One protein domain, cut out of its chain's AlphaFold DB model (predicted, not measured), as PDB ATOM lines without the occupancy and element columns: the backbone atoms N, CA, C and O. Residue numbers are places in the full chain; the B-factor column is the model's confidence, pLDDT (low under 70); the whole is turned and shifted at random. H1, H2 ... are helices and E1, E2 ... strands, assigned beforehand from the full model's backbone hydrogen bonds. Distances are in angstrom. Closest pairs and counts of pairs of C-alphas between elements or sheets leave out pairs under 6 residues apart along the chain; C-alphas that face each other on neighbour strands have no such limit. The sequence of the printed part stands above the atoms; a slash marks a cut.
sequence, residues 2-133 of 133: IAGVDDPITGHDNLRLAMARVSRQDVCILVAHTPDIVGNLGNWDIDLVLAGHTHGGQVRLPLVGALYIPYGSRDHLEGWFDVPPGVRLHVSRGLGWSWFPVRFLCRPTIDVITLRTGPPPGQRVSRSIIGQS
ATOM      1  N   ILE A   2      35.946  27.114 -31.516       91.75
ATOM      2  CA  ILE A   2      34.867  28.052 -31.168       91.75
ATOM      3  C   ILE A   2      35.190  29.396 -31.824       91.75
ATOM      4  O   ILE A   2      36.299  29.900 -31.648       91.75
ATOM      5  N   ALA A   3      34.234  29.951 -32.561       93.56
ATOM      6  CA  ALA A   3      34.288  31.282 -33.155       93.56
ATOM      7  C   ALA A   3      33.181  32.159 -32.553       93.56
ATOM      8  O   ALA A   3      32.151  31.645 -32.117       93.56
ATOM      9  N   GLY A   4      33.395  33.473 -32.509       93.19
ATOM     10  CA  GLY A   4      32.449  34.426 -31.932       93.19
ATOM     11  C   GLY A   4      32.168  35.583 -32.881       93.19
ATOM     12  O   GLY A   4      33.102  36.123 -33.474       93.19
ATOM     13  N   VAL A   5      30.900  35.963 -32.996       93.62
ATOM     14  CA  VAL A   5      30.450  37.174 -33.692       93.62
ATOM     15  C   VAL A   5      29.492  37.955 -32.801       93.62
ATOM     16  O   VAL A   5      28.817  37.375 -31.949       93.62
ATOM     17  N   ASP A   6      29.471  39.273 -32.982       89.81
ATOM     18  CA  ASP A   6      28.581  40.164 -32.242       89.81
ATOM     19  C   ASP A   6      27.188  40.195 -32.903       89.81
ATOM     20  O   ASP A   6      26.599  39.134 -33.140       89.81
ATOM     21  N   ASP A   7      26.652  41.378 -33.204       84.75
ATOM     22  CA  ASP A   7      25.279  41.541 -33.671       84.75
ATOM     23  C   ASP A   7      25.199  41.855 -35.183       84.75
ATOM     24  O   ASP A   7      25.710  42.894 -35.625       84.75
ATOM     25  N   PRO A   8      24.536  41.003 -35.995       80.56
ATOM     26  CA  PRO A   8      24.266  41.292 -37.403       80.56
ATOM     27  C   PRO A   8      23.303  42.459 -37.607       80.56
ATOM     28  O   PRO A   8      23.382  43.149 -38.622       80.56
ATOM     29  N   ILE A   9      22.426  42.735 -36.641       78.00
ATOM     30  CA  ILE A   9      21.466  43.839 -36.715       78.00
ATOM     31  C   ILE A   9      22.207  45.181 -36.688       78.00
ATOM     32  O   ILE A   9      21.811  46.120 -37.378       78.00
ATOM     33  N   THR A  10      23.314  45.273 -35.943       79.38
ATOM     34  CA  THR A  10      24.173  46.468 -35.915       79.38
ATOM     35  C   THR A  10      25.325  46.411 -36.923       79.38
ATOM     36  O   THR A  10      26.101  47.359 -36.999       79.38
ATOM     37  N   GLY A  11      25.461  45.317 -37.683       81.00
ATOM     38  CA  GLY A  11      26.542  45.104 -38.651       81.00
ATOM     39  C   GLY A  11      27.917  44.839 -38.024       81.00
ATOM     40  O   GLY A  11      28.943  45.110 -38.649       81.00
ATOM     41  N   HIS A  12      27.959  44.349 -36.781       85.44
ATOM     42  CA  HIS A  12      29.202  44.016 -36.069       85.44
ATOM     43  C   HIS A  12      29.537  42.512 -36.108       85.44
ATOM     44  O   HIS A  12      30.506  42.054 -35.497       85.44
ATOM     45  N   ASP A  13      28.790  41.727 -36.879       83.81
ATOM     46  CA  ASP A  13      28.943  40.289 -37.079       83.81
ATOM     47  C   ASP A  13      30.030  39.941 -38.111       83.81
ATOM     48  O   ASP A  13      29.768  39.323 -39.140       83.81
ATOM     49  N   ASN A  14      31.289  40.325 -37.877       90.12
ATOM     50  CA  ASN A  14      32.361  40.073 -38.848       90.12
ATOM     51  C   ASN A  14      32.736  38.575 -38.955       90.12
ATOM     52  O   ASN A  14      33.773  38.130 -38.454       90.12
ATOM     53  N   LEU A  15      31.906  37.800 -39.662       89.88
ATOM     54  CA  LEU A  15      32.064  36.366 -39.905       89.88
ATOM     55  C   LEU A  15      33.379  36.057 -40.607       89.88
ATOM     56  O   LEU A  15      34.059  35.102 -40.253       89.88
ATOM     57  N   ARG A  16      33.786  36.884 -41.573       90.38
ATOM     58  CA  ARG A  16      35.041  36.669 -42.298       90.38
ATOM     59  C   ARG A  16      36.241  36.680 -41.352       90.38
ATOM     60  O   ARG A  16      37.129  35.844 -41.495       90.38
ATOM     61  N   LEU A  17      36.275  37.617 -40.406       91.62
ATOM     62  CA  LEU A  17      37.331  37.684 -39.402       91.62
ATOM     63  C   LEU A  17      37.241  36.508 -38.421       91.62
ATOM     64  O   LEU A  17      38.259  35.879 -38.142       91.62
ATOM     65  N   ALA A  18      36.034  36.191 -37.944       91.31
ATOM     66  CA  ALA A  18      35.797  35.097 -37.003       91.31
ATOM     67  C   ALA A  18      36.189  33.725 -37.582       91.31
ATOM     68  O   ALA A  18      36.758  32.889 -36.881       91.31
ATOM     69  N   MET A  19      35.948  33.524 -38.879       91.19
ATOM     70  CA  MET A  19      36.200  32.266 -39.581       91.19
ATOM     71  C   MET A  19      37.601  32.179 -40.203       91.19
ATOM     72  O   MET A  19      37.980  31.120 -40.693       91.19
ATOM     73  N   ALA A  20      38.416  33.242 -40.160       89.50
ATOM     74  CA  ALA A  20      39.704  33.313 -40.865       89.50
ATOM     75  C   ALA A  20      40.718  32.219 -40.476       89.50
ATOM     76  O   ALA A  20      41.656  31.952 -41.227       89.50
ATOM     77  N   ARG A  21      40.564  31.615 -39.291       83.88
ATOM     78  CA  ARG A  21      41.439  30.552 -38.767       83.88
ATOM     79  C   ARG A  21      40.751  29.193 -38.654       83.88
ATOM     80  O   ARG A  21      41.389  28.247 -38.203       83.88
ATOM     81  N   VAL A  22      39.479  29.093 -39.035       85.06
ATOM     82  CA  VAL A  22      38.726  27.838 -38.974       85.06
ATOM     83  C   VAL A  22      39.149  26.962 -40.148       85.06
ATOM     84  O   VAL A  22      39.043  27.363 -41.307       85.06
ATOM     85  N   SER A  23      39.651  25.765 -39.848       78.81
ATOM     86  CA  SER A  23      39.939  24.760 -40.867       78.81
ATOM     87  C   SER A  23      38.691  23.915 -41.138       78.81
ATOM     88  O   SER A  23      37.902  23.660 -40.232       78.81
ATOM     89  N   ARG A  24      38.537  23.404 -42.367       75.06
ATOM     90  CA  ARG A  24      37.400  22.530 -42.734       75.06
ATOM     91  C   ARG A  24      37.412  21.163 -42.035       75.06
ATOM     92  O   ARG A  24      36.490  20.378 -42.215       75.06
ATOM     93  N   GLN A  25      38.496  20.825 -41.334       78.12
ATOM     94  CA  GLN A  25      38.652  19.544 -40.635       78.12
ATOM     95  C   GLN A  25      38.210  19.627 -39.170       78.12
ATOM     96  O   GLN A  25      38.050  18.592 -38.521       78.12
ATOM     97  N   ASP A  26      38.007  20.839 -38.652       82.50
ATOM     98  CA  ASP A  26      37.578  21.069 -37.282       82.50
ATOM     99  C   ASP A  26      36.054  21.124 -37.195       82.50
ATOM    100  O   ASP A  26      35.406  21.786 -37.998       82.50
ATOM    101  N   VAL A  27      35.490  20.534 -36.138       88.06
ATOM    102  CA  VAL A  27      34.112  20.858 -35.741       88.06
ATOM    103  C   VAL A  27      34.075  22.322 -35.314       88.06
ATOM    104  O   VAL A  27      34.787  22.694 -34.373       88.06
ATOM    105  N   CYS A  28      33.263  23.153 -35.959       92.81
ATOM    106  CA  CYS A  28      33.163  24.579 -35.669       92.81
ATOM    107  C   CYS A  28      31.846  24.934 -34.975       92.81
ATOM    108  O   CYS A  28      30.752  24.663 -35.471       92.81
ATOM    109  N   ILE A  29      31.974  25.593 -33.821       95.38
ATOM    110  CA  ILE A  29      30.864  26.147 -33.052       95.38
ATOM    111  C   ILE A  29      30.943  27.665 -33.144       95.38
ATOM    112  O   ILE A  29      31.907  28.265 -32.665       95.38
ATOM    113  N   LEU A  30      29.927  28.283 -33.729       96.19
ATOM    114  CA  LEU A  30      29.764  29.726 -33.744       96.19
ATOM    115  C   LEU A  30      28.922  30.159 -32.543       96.19
ATOM    116  O   LEU A  30      27.830  29.643 -32.322       96.19
ATOM    117  N   VAL A  31      29.407  31.133 -31.786       96.56
ATOM    118  CA  VAL A  31      28.621  31.858 -30.787       96.56
ATOM    119  C   VAL A  31      28.261  33.211 -31.385       96.56
ATOM    120  O   VAL A  31      29.150  33.960 -31.783       96.56
ATOM    121  N   ALA A  32      26.970  33.511 -31.470       95.25
ATOM    122  CA  ALA A  32      26.460  34.745 -32.054       95.25
ATOM    123  C   ALA A  32      25.517  35.453 -31.082       95.25
ATOM    124  O   ALA A  32      24.861  34.805 -30.263       95.25
ATOM    125  N   HIS A  33      25.419  36.781 -31.176       94.00
ATOM    126  CA  HIS A  33      24.464  37.516 -30.352       94.00
ATOM    127  C   HIS A  33      23.021  37.104 -30.681       94.00
ATOM    128  O   HIS A  33      22.256  36.747 -29.781       94.00
ATOM    129  N   THR A  34      22.674  37.082 -31.971       93.81
ATOM    130  CA  THR A  34      21.305  36.877 -32.462       93.81
ATOM    131  C   THR A  34      21.200  35.648 -33.374       93.81
ATOM    132  O   THR A  34      22.191  35.244 -33.992       93.81
ATOM    133  N   PRO A  35      20.009  35.030 -33.480       94.25
ATOM    134  CA  PRO A  35      19.786  33.939 -34.424       94.25
ATOM    135  C   PRO A  35      19.810  34.395 -35.889       94.25
ATOM    136  O   PRO A  35      20.011  33.558 -36.759       94.25
ATOM    137  N   ASP A  36      19.665  35.691 -36.180       92.50
ATOM    138  CA  ASP A  36      19.654  36.243 -37.546       92.50
ATOM    139  C   ASP A  36      20.930  35.945 -38.336       92.50
ATOM    140  O   ASP A  36      20.905  35.910 -39.568       92.50
ATOM    141  N   ILE A  37      22.033  35.659 -37.638       92.25
ATOM    142  CA  ILE A  37      23.307  35.272 -38.246       92.25
ATOM    143  C   ILE A  37      23.168  34.103 -39.229       92.25
ATOM    144  O   ILE A  37      23.976  33.975 -40.149       92.25
ATOM    145  N   VAL A  38      22.131  33.267 -39.074       92.06
ATOM    146  CA  VAL A  38      21.860  32.137 -39.972       92.06
ATOM    147  C   VAL A  38      21.662  32.563 -41.427       92.06
ATOM    148  O   VAL A  38      22.024  31.811 -42.327       92.06
ATOM    149  N   GLY A  39      21.172  33.784 -41.675       89.81
ATOM    150  CA  GLY A  39      21.044  34.340 -43.026       89.81
ATOM    151  C   GLY A  39      22.386  34.651 -43.700       89.81
ATOM    152  O   GLY A  39      22.460  34.697 -44.926       89.81
ATOM    153  N   ASN A  40      23.457  34.806 -42.912       89.44
ATOM    154  CA  ASN A  40      24.774  35.256 -43.370       89.44
ATOM    155  C   ASN A  40      25.834  34.138 -43.386       89.44
ATOM    156  O   ASN A  40      26.980  34.390 -43.763       89.44
ATOM    157  N   LEU A  41      25.489  32.901 -43.001       90.12
ATOM    158  CA  LEU A  41      26.465  31.804 -42.887       90.12
ATOM    159  C   LEU A  41      27.101  31.417 -44.230       90.12
ATOM    160  O   LEU A  41      28.229  30.927 -44.256       90.12
ATOM    161  N   GLY A  42      26.406  31.635 -45.349       86.00
ATOM    162  CA  GLY A  42      26.910  31.298 -46.680       86.00
ATOM    163  C   GLY A  42      27.402  29.847 -46.767       86.00
ATOM    164  O   GLY A  42      26.665  28.917 -46.453       86.00
ATOM    165  N   ASN A  43      28.662  29.670 -47.179       85.69
ATOM    166  CA  ASN A  43      29.331  28.366 -47.296       85.69
ATOM    167  C   ASN A  43      30.429  28.165 -46.236       85.69
ATOM    168  O   ASN A  43      31.373  27.406 -46.468       85.69
ATOM    169  N   TRP A  44      30.367  28.894 -45.119       89.62
ATOM    170  CA  TRP A  44      31.310  28.699 -44.021       89.62
ATOM    171  C   TRP A  44      31.102  27.322 -43.379       89.62
ATOM    172  O   TRP A  44      29.970  26.899 -43.154       89.62
ATOM    173  N   ASP A  45      32.200  26.632 -43.065       89.12
ATOM    174  CA  ASP A  45      32.165  25.325 -42.404       89.12
ATOM    175  C   ASP A  45      31.825  25.513 -40.915       89.12
ATOM    176  O   ASP A  45      32.703  25.706 -40.073       89.12
ATOM    177  N   ILE A  46      30.526  25.547 -40.610       93.19
ATOM    178  CA  ILE A  46      29.964  25.728 -39.265       93.19
ATOM    179  C   ILE A  46      29.009  24.570 -38.989       93.19
ATOM    180  O   ILE A  46      28.069  24.347 -39.745       93.19
ATOM    181  N   ASP A  47      29.214  23.856 -37.885       93.25
ATOM    182  CA  ASP A  47      28.377  22.707 -37.513       93.25
ATOM    183  C   ASP A  47      27.257  23.097 -36.542       93.25
ATOM    184  O   ASP A  47      26.168  22.511 -36.542       93.25
ATOM    185  N   LEU A  48      27.535  24.077 -35.680       95.31
ATOM    186  CA  LEU A  48      26.658  24.495 -34.593       95.31
ATOM    187  C   LEU A  48      26.717  26.010 -34.394       95.31
ATOM    188  O   LEU A  48      27.798  26.571 -34.259       95.31
ATOM    189  N   VAL A  49      25.557  26.648 -34.284       97.06
ATOM    190  CA  VAL A  49      25.388  28.039 -33.862       97.06
ATOM    191  C   VAL A  49      24.696  28.065 -32.503       97.06
ATOM    192  O   VAL A  49      23.643  27.457 -32.318       97.06
ATOM    193  N   LEU A  50      25.280  28.785 -31.551       97.44
ATOM    194  CA  LEU A  50      24.682  29.105 -30.260       97.44
ATOM    195  C   LEU A  50      24.340  30.593 -30.254       97.44
ATOM    196  O   LEU A  50      25.239  31.427 -30.363       97.44
ATOM    197  N   ALA A  51      23.055  30.915 -30.132       96.00
ATOM    198  CA  ALA A  51      22.551  32.282 -30.191       96.00
ATOM    199  C   ALA A  51      21.685  32.644 -28.977       96.00
ATOM    200  O   ALA A  51      21.183  31.775 -28.254       96.00
ATOM    201  N   GLY A  52      21.509  33.945 -28.755       93.56
ATOM    202  CA  GLY A  52      20.665  34.502 -27.703       93.56
ATOM    203  C   GLY A  52      19.757  35.605 -28.237       93.56
ATOM    204  O   GLY A  52      19.033  35.393 -29.206       93.56
ATOM    205  N   HIS A  53      19.788  36.770 -27.581       93.81
ATOM    206  CA  HIS A  53      19.068  38.006 -27.934       93.81
ATOM    207  C   HIS A  53      17.536  37.971 -27.820       93.81
ATOM    208  O   HIS A  53      16.923  38.949 -27.399       93.81
ATOM    209  N   THR A  54      16.883  36.847 -28.113       92.69
ATOM    210  CA  THR A  54      15.413  36.773 -28.167       92.69
ATOM    211  C   THR A  54      14.742  36.891 -26.802       92.69
ATOM    212  O   THR A  54      13.558  37.219 -26.708       92.69
ATOM    213  N   HIS A  55      15.468  36.537 -25.735       93.06
ATOM    214  CA  HIS A  55      14.950  36.346 -24.380       93.06
ATOM    215  C   HIS A  55      13.708  35.430 -24.307       93.06
ATOM    216  O   HIS A  55      12.957  35.483 -23.327       93.06
ATOM    217  N   GLY A  56      13.449  34.608 -25.335       91.31
ATOM    218  CA  GLY A  56      12.204  33.848 -25.501       91.31
ATOM    219  C   GLY A  56      10.944  34.726 -25.560       91.31
ATOM    220  O   GLY A  56       9.894  34.324 -25.050       91.31
ATOM    221  N   GLY A  57      11.071  35.958 -26.064       92.75
ATOM    222  CA  GLY A  57      10.019  36.978 -26.122       92.75
ATOM    223  C   GLY A  57       9.797  37.759 -24.825       92.75
ATOM    224  O   GLY A  57       9.000  38.691 -24.815       92.75
ATOM    225  N   GLN A  58      10.505  37.398 -23.743       92.94
ATOM    226  CA  GLN A  58      10.520  38.035 -22.416       92.94
ATOM    227  C   GLN A  58       9.168  38.115 -21.661       92.94
ATOM    228  O   GLN A  58       9.087  37.700 -20.505       92.94
ATOM    229  N   VAL A  59       8.100  38.602 -22.289       94.31
ATOM    230  CA  VAL A  59       6.729  38.686 -21.775       94.31
ATOM    231  C   VAL A  59       5.815  37.915 -22.716       94.31
ATOM    232  O   VAL A  59       5.669  38.270 -23.886       94.31
ATOM    233  N   ARG A  60       5.190  36.855 -22.205       94.38
ATOM    234  CA  ARG A  60       4.238  36.032 -22.948       94.38
ATOM    235  C   ARG A  60       2.862  36.123 -22.306       94.38
ATOM    236  O   ARG A  60       2.750  36.061 -21.086       94.38
ATOM    237  N   LEU A  61       1.819  36.253 -23.115       94.81
ATOM    238  CA  LEU A  61       0.434  36.216 -22.651       94.81
ATOM    239  C   LEU A  61      -0.194  34.851 -22.961       94.81
ATOM    240  O   LEU A  61       0.166  34.232 -23.972       94.81
ATOM    241  N   PRO A  62      -1.144  34.377 -22.135       93.56
ATOM    242  CA  PRO A  62      -1.947  33.208 -22.476       93.56
ATOM    243  C   PRO A  62      -2.594  33.388 -23.855       93.56
ATOM    244  O   PRO A  62      -3.087  34.471 -24.163       93.56
ATOM    245  N   LEU A  63      -2.584  32.336 -24.677       92.56
ATOM    246  CA  LEU A  63      -3.166  32.274 -26.033       92.56
ATOM    247  C   LEU A  63      -2.500  33.156 -27.112       92.56
ATOM    248  O   LEU A  63      -2.552  32.792 -28.281       92.56
ATOM    249  N   VAL A  64      -1.851  34.267 -26.751       91.12
ATOM    250  CA  VAL A  64      -1.204  35.196 -27.705       91.12
ATOM    251  C   VAL A  64       0.275  34.861 -27.925       91.12
ATOM    252  O   VAL A  64       0.805  35.060 -29.014       91.12
ATOM    253  N   GLY A  65       0.961  34.327 -26.910       91.31
ATOM    254  CA  GLY A  65       2.399  34.072 -26.983       91.31
ATOM    255  C   GLY A  65       3.228  35.323 -26.681       91.31
ATOM    256  O   GLY A  65       2.854  36.107 -25.812       91.31
ATOM    257  N   ALA A  66       4.394  35.462 -27.318       92.38
ATOM    258  CA  ALA A  66       5.326  36.563 -27.064       92.38
ATOM    259  C   ALA A  66       4.731  37.915 -27.487       92.38
ATOM    260  O   ALA A  66       4.335  38.084 -28.637       92.38
ATOM    261  N   LEU A  67       4.694  38.876 -26.560       90.69
ATOM    262  CA  LEU A  67       4.183  40.224 -26.824       90.69
ATOM    263  C   LEU A  67       5.156  41.046 -27.677       90.69
ATOM    264  O   LEU A  67       4.743  41.887 -28.471       90.69
ATOM    265  N   TYR A  68       6.448  40.789 -27.501       88.94
ATOM    266  CA  TYR A  68       7.515  41.388 -28.281       88.94
ATOM    267  C   TYR A  68       8.438  40.292 -28.800       88.94
ATOM    268  O   TYR A  68       8.798  39.360 -28.080       88.94
ATOM    269  N   ILE A  69       8.814  40.424 -30.063       88.12
ATOM    270  CA  ILE A  69       9.762  39.558 -30.746       88.12
ATOM    271  C   ILE A  69      10.788  40.510 -31.363       88.12
ATOM    272  O   ILE A  69      10.378  41.362 -32.160       88.12
ATOM    273  N   PRO A  70      12.079  40.416 -30.996       85.06
ATOM    274  CA  PRO A  70      13.111  41.211 -31.645       85.06
ATOM    275  C   PRO A  70      13.111  40.991 -33.158       85.06
ATOM    276  O   PRO A  70      12.721  39.925 -33.645       85.06
ATOM    277  N   TYR A  71      13.522  42.014 -33.900       83.62
ATOM    278  CA  TYR A  71      13.580  41.943 -35.357       83.62
ATOM    279  C   TYR A  71      14.402  40.725 -35.817       83.62
ATOM    280  O   TYR A  71      15.360  40.344 -35.154       83.62
ATOM    281  N   GLY A  72      13.934  40.070 -36.887       79.81
ATOM    282  CA  GLY A  72      14.524  38.859 -37.481       79.81
ATOM    283  C   GLY A  72      14.459  37.572 -36.643       79.81
ATOM    284  O   GLY A  72      14.525  36.471 -37.183       79.81
ATOM    285  N   SER A  73      14.142  37.662 -35.350       85.50
ATOM    286  CA  SER A  73      14.102  36.508 -34.442       85.50
ATOM    287  C   SER A  73      12.785  35.717 -34.451       85.50
ATOM    288  O   SER A  73      12.585  34.832 -33.618       85.50
ATOM    289  N   ARG A  74      11.847  36.040 -35.352       82.50
ATOM    290  CA  ARG A  74      10.478  35.487 -35.338       82.50
ATOM    291  C   ARG A  74      10.440  33.975 -35.527       82.50
ATOM    292  O   ARG A  74       9.656  33.312 -34.851       82.50
ATOM    293  N   ASP A  75      11.307  33.454 -36.383       86.88
ATOM    294  CA  ASP A  75      11.349  32.027 -36.706       86.88
ATOM    295  C   ASP A  75      12.199  31.227 -35.704       86.88
ATOM    296  O   ASP A  75      12.103  30.004 -35.636       86.88
ATOM    297  N   HIS A  76      12.984  31.917 -34.870       93.88
ATOM    298  CA  HIS A  76      13.999  31.321 -34.004       93.88
ATOM    299  C   HIS A  76      13.929  31.889 -32.581       93.88
ATOM    300  O   HIS A  76      14.889  32.464 -32.075       93.88
ATOM    301  N   LEU A  77      12.775  31.757 -31.923       93.06
ATOM    302  CA  LEU A  77      12.562  32.342 -30.595       93.06
ATOM    303  C   LEU A  77      13.316  31.623 -29.471       93.06
ATOM    304  O   LEU A  77      13.852  32.286 -28.587       93.06
ATOM    305  N   GLU A  78      13.315  30.292 -29.450       93.81
ATOM    306  CA  GLU A  78      13.990  29.483 -28.429       93.81
ATOM    307  C   GLU A  78      14.119  28.024 -28.864       93.81
ATOM    308  O   GLU A  78      13.246  27.504 -29.556       93.81
ATOM    309  N   GLY A  79      15.167  27.348 -28.393       95.31
ATOM    310  CA  GLY A  79      15.367  25.916 -28.607       95.31
ATOM    311  C   GLY A  79      16.209  25.585 -29.837       95.31
ATOM    312  O   GLY A  79      17.017  26.396 -30.283       95.31
ATOM    313  N   TRP A  80      16.046  24.357 -30.332       97.00
ATOM    314  CA  TRP A  80      16.854  23.782 -31.407       97.00
ATOM    315  C   TRP A  80      16.185  23.928 -32.771       97.00
ATOM    316  O   TRP A  80      15.003  23.625 -32.913       97.00
ATOM    317  N   PHE A  81      16.981  24.286 -33.774       96.69
ATOM    318  CA  PHE A  81      16.568  24.413 -35.165       96.69
ATOM    319  C   PHE A  81      17.628  23.804 -36.087       96.69
ATOM    320  O   PHE A  81      18.821  23.836 -35.779       96.69
ATOM    321  N   ASP A  82      17.190  23.275 -37.224       95.31
ATOM    322  CA  ASP A  82      18.067  22.885 -38.326       95.31
ATOM    323  C   ASP A  82      17.945  23.951 -39.417       95.31
ATOM    324  O   ASP A  82      16.851  24.182 -39.939       95.31
ATOM    325  N   VAL A  83      19.052  24.619 -39.745       92.56
ATOM    326  CA  VAL A  83      19.077  25.695 -40.743       92.56
ATOM    327  C   VAL A  83      19.933  25.304 -41.951       92.56
ATOM    328  O   VAL A  83      20.963  24.635 -41.802       92.56
ATOM    329  N   PRO A  84      19.539  25.695 -43.175       87.88
ATOM    330  CA  PRO A  84      20.368  25.480 -44.355       87.88
ATOM    331  C   PRO A  84      21.764  26.118 -44.203       87.88
ATOM    332  O   PRO A  84      21.873  27.179 -43.592       87.88
ATOM    333  N   PRO A  85      22.828  25.510 -44.762       82.25
ATOM    334  CA  PRO A  85      22.845  24.279 -45.566       82.25
ATOM    335  C   PRO A  85      22.983  22.963 -44.762       82.25
ATOM    336  O   PRO A  85      23.346  21.939 -45.334       82.25
ATOM    337  N   GLY A  86      22.688  22.950 -43.459       87.56
ATOM    338  CA  GLY A  86      22.820  21.756 -42.603       87.56
ATOM    339  C   GLY A  86      23.423  22.044 -41.229       87.56
ATOM    340  O   GLY A  86      24.029  21.162 -40.623       87.56
ATOM    341  N   VAL A  87      23.284  23.281 -40.759       93.94
ATOM    342  CA  VAL A  87      23.838  23.771 -39.499       93.94
ATOM    343  C   VAL A  87      22.786  23.614 -38.411       93.94
ATOM    344  O   VAL A  87      21.604  23.876 -38.637       93.94
ATOM    345  N   ARG A  88      23.196  23.214 -37.205       96.31
ATOM    346  CA  ARG A  88      22.290  23.236 -36.050       96.31
ATOM    347  C   ARG A  88      22.347  24.588 -35.360       96.31
ATOM    348  O   ARG A  88      23.429  25.058 -35.042       96.31
ATOM    349  N   LEU A  89      21.200  25.175 -35.061       97.31
ATOM    350  CA  LEU A  89      21.067  26.391 -34.264       97.31
ATOM    351  C   LEU A  89      20.440  26.041 -32.909       97.31
ATOM    352  O   LEU A  89      19.450  25.316 -32.855       97.31
ATOM    353  N   HIS A  90      20.986  26.578 -31.819       97.75
ATOM    354  CA  HIS A  90      20.323  26.617 -30.515       97.75
ATOM    355  C   HIS A  90      20.155  28.060 -30.057       97.75
ATOM    356  O   HIS A  90      21.140  28.791 -29.958       97.75
ATOM    357  N   VAL A  91      18.923  28.452 -29.736       97.19
ATOM    358  CA  VAL A  91      18.597  29.782 -29.219       97.19
ATOM    359  C   VAL A  91      18.244  29.693 -27.743       97.19
ATOM    360  O   VAL A  91      17.231  29.100 -27.359       97.19
ATOM    361  N   SER A  92      19.076  30.301 -26.902       96.12
ATOM    362  CA  SER A  92      18.843  30.363 -25.462       96.12
ATOM    363  C   SER A  92      17.922  31.523 -25.089       96.12
ATOM    364  O   SER A  92      18.061  32.638 -25.595       96.12
ATOM    365  N   ARG A  93      17.031  31.307 -24.109       94.44
ATOM    366  CA  ARG A  93      16.262  32.403 -23.484       94.44
ATOM    367  C   ARG A  93      17.146  33.279 -22.596       94.44
ATOM    368  O   ARG A  93      16.749  34.403 -22.277       94.44
ATOM    369  N   GLY A  94      18.289  32.754 -22.154       93.50
ATOM    370  CA  GLY A  94      19.224  33.411 -21.251       93.50
ATOM    371  C   GLY A  94      18.642  33.767 -19.877       93.50
ATOM    372  O   GLY A  94      17.467  33.541 -19.571       93.50
ATOM    373  N   LEU A  95      19.496  34.367 -19.046       93.00
ATOM    374  CA  LEU A  95      19.155  34.802 -17.688       93.00
ATOM    375  C   LEU A  95      18.680  36.255 -17.607       93.00
ATOM    376  O   LEU A  95      17.820  36.579 -16.791       93.00
ATOM    377  N   GLY A  96      19.249  37.120 -18.449       89.00
ATOM    378  CA  GLY A  96      19.024  38.565 -18.407       89.00
ATOM    379  C   GLY A  96      17.682  38.992 -18.990       89.00
ATOM    380  O   GLY A  96      16.765  38.194 -19.178       89.00
ATOM    381  N   TRP A  97      17.577  40.264 -19.317       89.06
ATOM    382  CA  TRP A  97      16.412  40.888 -19.930       89.06
ATOM    383  C   TRP A  97      16.891  41.942 -20.925       89.06
ATOM    384  O   TRP A  97      18.073  42.280 -20.957       89.06
ATOM    385  N   SER A  98      15.964  42.432 -21.734       85.50
ATOM    386  CA  SER A  98      16.185  43.517 -22.678       85.50
ATOM    387  C   SER A  98      16.038  44.870 -21.953       85.50
ATOM    388  O   SER A  98      16.630  45.074 -20.898       85.50
ATOM    389  N   TRP A  99      15.232  45.804 -22.454       82.50
ATOM    390  CA  TRP A  99      15.092  47.141 -21.854       82.50
ATOM    391  C   TRP A  99      14.460  47.154 -20.455       82.50
ATOM    392  O   TRP A  99      14.869  47.930 -19.593       82.50
ATOM    393  N   PHE A 100      13.466  46.296 -20.215       86.94
ATOM    394  CA  PHE A 100      12.753  46.236 -18.937       86.94
ATOM    395  C   PHE A 100      13.113  44.964 -18.165       86.94
ATOM    396  O   PHE A 100      13.077  43.888 -18.767       86.94
ATOM    397  N   PRO A 101      13.363  45.038 -16.843       89.94
ATOM    398  CA  PRO A 101      13.695  43.889 -16.000       89.94
ATOM    399  C   PRO A 101      12.456  43.065 -15.629       89.94
ATOM    400  O   PRO A 101      12.203  42.778 -14.463       89.94
ATOM    401  N   VAL A 102      11.639  42.705 -16.621       90.69
ATOM    402  CA  VAL A 102      10.394  41.968 -16.411       90.69
ATOM    403  C   VAL A 102      10.396  40.698 -17.241       90.69
ATOM    404  O   VAL A 102      10.758  40.715 -18.413       90.69
ATOM    405  N   ARG A 103       9.961  39.591 -16.639       93.69
ATOM    406  CA  ARG A 103       9.693  38.333 -17.335       93.69
ATOM    407  C   ARG A 103       8.356  37.787 -16.867       93.69
ATOM    408  O   ARG A 103       8.139  37.630 -15.671       93.69
ATOM    409  N   PHE A 104       7.468  37.482 -17.806       95.38
ATOM    410  CA  PHE A 104       6.140  36.946 -17.506       95.38
ATOM    411  C   PHE A 104       5.836  35.778 -18.438       95.38
ATOM    412  O   PHE A 104       6.021  35.894 -19.649       95.38
ATOM    413  N   LEU A 105       5.456  34.631 -17.863       95.12
ATOM    414  CA  LEU A 105       5.279  33.350 -18.570       95.12
ATOM    415  C   LEU A 105       6.461  32.970 -19.495       95.12
ATOM    416  O   LEU A 105       6.303  32.254 -20.478       95.12
ATOM    417  N   CYS A 106       7.667  33.435 -19.157       93.00
ATOM    418  CA  CYS A 106       8.906  33.234 -19.901       93.00
ATOM    419  C   CYS A 106      10.044  32.963 -18.904       93.00
ATOM    420  O   CYS A 106      10.730  33.882 -18.450       93.00
ATOM    421  N   ARG A 107      10.201  31.698 -18.496       92.75
ATOM    422  CA  ARG A 107      11.214  31.306 -17.502       92.75
ATOM    423  C   ARG A 107      12.636  31.491 -18.068       92.75
ATOM    424  O   ARG A 107      12.869  31.054 -19.194       92.75
ATOM    425  N   PRO A 108      13.571  32.106 -17.319       93.31
ATOM    426  CA  PRO A 108      14.987  32.140 -17.686       93.31
ATOM    427  C   PRO A 108      15.582  30.732 -17.804       93.31
ATOM    428  O   PRO A 108      15.127  29.817 -17.114       93.31
ATOM    429  N   THR A 109      16.614  30.566 -18.635       93.12
ATOM    430  CA  THR A 109      17.298  29.275 -18.820       93.12
ATOM    431  C   THR A 109      18.814  29.399 -18.685       93.12
ATOM    432  O   THR A 109      19.402  30.438 -18.985       93.12
ATOM    433  N   ILE A 110      19.435  28.308 -18.228       95.00
ATOM    434  CA  ILE A 110      20.863  28.019 -18.375       95.00
ATOM    435  C   ILE A 110      20.926  26.695 -19.120       95.00
ATOM    436  O   ILE A 110      20.501  25.668 -18.590       95.00
ATOM    437  N   ASP A 111      21.424  26.727 -20.350       94.75
ATOM    438  CA  ASP A 111      21.439  25.547 -21.203       94.75
ATOM    439  C   ASP A 111      22.788  24.832 -21.078       94.75
ATOM    440  O   ASP A 111      23.848  25.436 -21.241       94.75
ATOM    441  N   VAL A 112      22.752  23.529 -20.791       96.50
ATOM    442  CA  VAL A 112      23.946  22.676 -20.740       96.50
ATOM    443  C   VAL A 112      23.993  21.839 -22.011       96.50
ATOM    444  O   VAL A 112      23.182  20.934 -22.204       96.50
ATOM    445  N   ILE A 113      24.955  22.140 -22.884       93.94
ATOM    446  CA  ILE A 113      25.132  21.448 -24.164       93.94
ATOM    447  C   ILE A 113      26.348  20.533 -24.064       93.94
ATOM    448  O   ILE A 113      27.477  20.984 -23.884       93.94
ATOM    449  N   THR A 114      26.117  19.227 -24.185       93.62
ATOM    450  CA  THR A 114      27.181  18.219 -24.186       93.62
ATOM    451  C   THR A 114      27.475  17.768 -25.606       93.62
ATOM    452  O   THR A 114      26.620  17.186 -26.273       93.62
ATOM    453  N   LEU A 115      28.711  17.987 -26.047       90.31
ATOM    454  CA  LEU A 115      29.206  17.460 -27.311       90.31
ATOM    455  C   LEU A 115      29.762  16.058 -27.097       90.31
ATOM    456  O   LEU A 115      30.442  15.783 -26.109       90.31
ATOM    457  N   ARG A 116      29.456  15.168 -28.034       89.81
ATOM    458  CA  ARG A 116      29.940  13.790 -28.037       89.81
ATOM    459  C   ARG A 116      30.522  13.494 -29.405       89.81
ATOM    460  O   ARG A 116      29.979  13.934 -30.417       89.81
ATOM    461  N   THR A 117      31.602  12.728 -29.429       86.69
ATOM    462  CA  THR A 117      32.123  12.159 -30.669       86.69
ATOM    463  C   THR A 117      31.065  11.244 -31.275       86.69
ATOM    464  O   THR A 117      30.536  10.364 -30.592       86.69
ATOM    465  N   GLY A 118      30.737  11.467 -32.547       75.06
ATOM    466  CA  GLY A 118      29.923  10.533 -33.316       75.06
ATOM    467  C   GLY A 118      30.713   9.274 -33.695       75.06
ATOM    468  O   GLY A 118      31.924   9.214 -33.469       75.06
ATOM    469  N   PRO A 119      30.048   8.273 -34.295       69.19
ATOM    470  CA  PRO A 119      30.743   7.162 -34.931       69.19
ATOM    471  C   PRO A 119      31.732   7.682 -35.990       69.19
ATOM    472  O   PRO A 119      31.489   8.749 -36.567       69.19
ATOM    473  N   PRO A 120      32.813   6.940 -36.290       59.03
ATOM    474  CA  PRO A 120      33.751   7.306 -37.345       59.03
ATOM    475  C   PRO A 120      33.036   7.571 -38.685       59.03
ATOM    476  O   PRO A 120      32.001   6.943 -38.964       59.03
ATOM    477  N   PRO A 121      33.570   8.459 -39.544       50.03
ATOM    478  CA  PRO A 121      33.019   8.694 -40.877       50.03
ATOM    479  C   PRO A 121      32.902   7.366 -41.648       50.03
ATOM    480  O   PRO A 121      33.904   6.697 -41.881       50.03
ATOM    481  N   GLY A 122      31.672   6.957 -41.990       54.38
ATOM    482  CA  GLY A 122      31.361   5.661 -42.625       54.38
ATOM    483  C   GLY A 122      30.248   4.855 -41.938       54.38
ATOM    484  O   GLY A 122      29.668   3.968 -42.552       54.38
ATOM    485  N   GLN A 123      29.884   5.204 -40.699       46.28
ATOM    486  CA  GLN A 123      28.791   4.574 -39.937       46.28
ATOM    487  C   GLN A 123      27.669   5.569 -39.592       46.28
ATOM    488  O   GLN A 123      27.134   5.594 -38.483       46.28
ATOM    489  N   ARG A 124      27.282   6.431 -40.542       42.88
ATOM    490  CA  ARG A 124      26.080   7.257 -40.367       42.88
ATOM    491  C   ARG A 124      24.860   6.350 -40.546       42.88
ATOM    492  O   ARG A 124      24.391   6.145 -41.660       42.88
ATOM    493  N   VAL A 125      24.380   5.769 -39.447       50.94
ATOM    494  CA  VAL A 125      23.103   5.049 -39.426       50.94
ATOM    495  C   VAL A 125      22.030   6.026 -39.897       50.94
ATOM    496  O   VAL A 125      21.871   7.107 -39.323       50.94
ATOM    497  N   SER A 126      21.347   5.652 -40.977       39.03
ATOM    498  CA  SER A 126      20.124   6.290 -41.454       39.03
ATOM    499  C   SER A 126      19.206   6.547 -40.259       39.03
ATOM    500  O   SER A 126      18.720   5.605 -39.631       39.03
ATOM    501  N   ARG A 127      19.003   7.816 -39.891       41.00
ATOM    502  CA  ARG A 127      17.928   8.167 -38.967       41.00
ATOM    503  C   ARG A 127      16.631   8.014 -39.750       41.00
ATOM    504  O   ARG A 127      16.248   8.918 -40.485       41.00
ATOM    505  N   SER A 128      15.986   6.857 -39.611       37.28
ATOM    506  CA  SER A 128      14.592   6.691 -40.007       37.28
ATOM    507  C   SER A 128      13.761   7.761 -39.312       37.28
ATOM    508  O   SER A 128      13.790   7.892 -38.088       37.28
ATOM    509  N   ILE A 129      13.039   8.530 -40.119       46.84
ATOM    510  CA  ILE A 129      11.989   9.429 -39.664       46.84
ATOM    511  C   ILE A 129      10.921   8.560 -38.997       46.84
ATOM    512  O   ILE A 129      10.204   7.812 -39.657       46.84
ATOM    513  N   ILE A 130      10.848   8.652 -37.678       37.53
ATOM    514  CA  ILE A 130       9.686   8.305 -36.863       37.53
ATOM    515  C   ILE A 130       9.472   9.612 -36.085       37.53
ATOM    516  O   ILE A 130      10.307   9.967 -35.265       37.53
ATOM    517  N   GLY A 131       8.554  10.510 -36.439       38.69
ATOM    518  CA  GLY A 131       7.162  10.252 -36.761       38.69
ATOM    519  C   GLY A 131       6.418  10.045 -35.445       38.69
ATOM    520  O   GLY A 131       6.691   9.055 -34.780       38.69
ATOM    521  N   GLN A 132       5.446  10.922 -35.160       40.88
ATOM    522  CA  GLN A 132       4.478  10.897 -34.041       40.88
ATOM    523  C   GLN A 132       4.956  11.683 -32.802       40.88
ATOM    524  O   GLN A 132       6.087  11.511 -32.361       40.88
ATOM    525  N   SER A 133       4.165  12.559 -32.181       41.03
ATOM    526  CA  SER A 133       2.771  13.005 -32.380       41.03
ATOM    527  C   SER A 133       2.544  14.224 -31.488       41.03
ATOM    528  O   SER A 133       3.116  14.196 -30.372       41.03
TER     529      SER A 133
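This is residues 2 to 133 of the 133 residues of an uncharacterized protein of Acidobacteria bacterium 13_1_40CM_2_68_5 (UniProt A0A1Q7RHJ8). Little here is regular structure: look for one small twisted five-stranded sheet, with H2 over one face, H1 by edge strand E1, and long loops; residues 114 to 133 stick out as a tail. The 132 printed residues run E1 H1 E2 H2 E3 E4 E5, class mixed, 32 in named elements; the mixed sheet's order is E1 E2 E3 E5 E4. It is only just compact, close to loose: radius of gyration of the C-alphas 16.6 A, spans 48 by 42 by 23 A.

Find C-alpha 2 at (34.867, 28.052, -31.168), where E1, residues 2 to 4, begins. Then come H1, 15 to 19; E2, 29 to 32; H2, 35 to 40; E3, 48 to 51; E4, 79 to 83, 12.7 A long; and E5, 87 to 91, 13.0 A, ending at (18.597, 29.782, -29.219).

Parallel neighbours E1 and E2, E2 and E3, E3 and E5 show N 3 to O 29 at 2.9 A, N 30 to O 48 and N 49 to O 88 at 2.8 A. Hairpin E4 and E5 is antiparallel, N 81 to O 89 at 2.8 A. E1, H1, E2 and E2, H2, E3 are strand-helix-strand units, parallel neighbours joined through a helix, with right-handed crossovers. H1 only grazes the sheet; H2 has a height over it of 8.6 A, C-alphas 35 and 51 closest to E3 at 5.3 A. H1's O i to N i+4 pair is within hydrogen-bond range; H2 has 0 of 2, but 3 of 3 i+3 pairs.

The printed part has no cut; E3 to E4 is a long link; pLDDT is under 70 at 119 to 133.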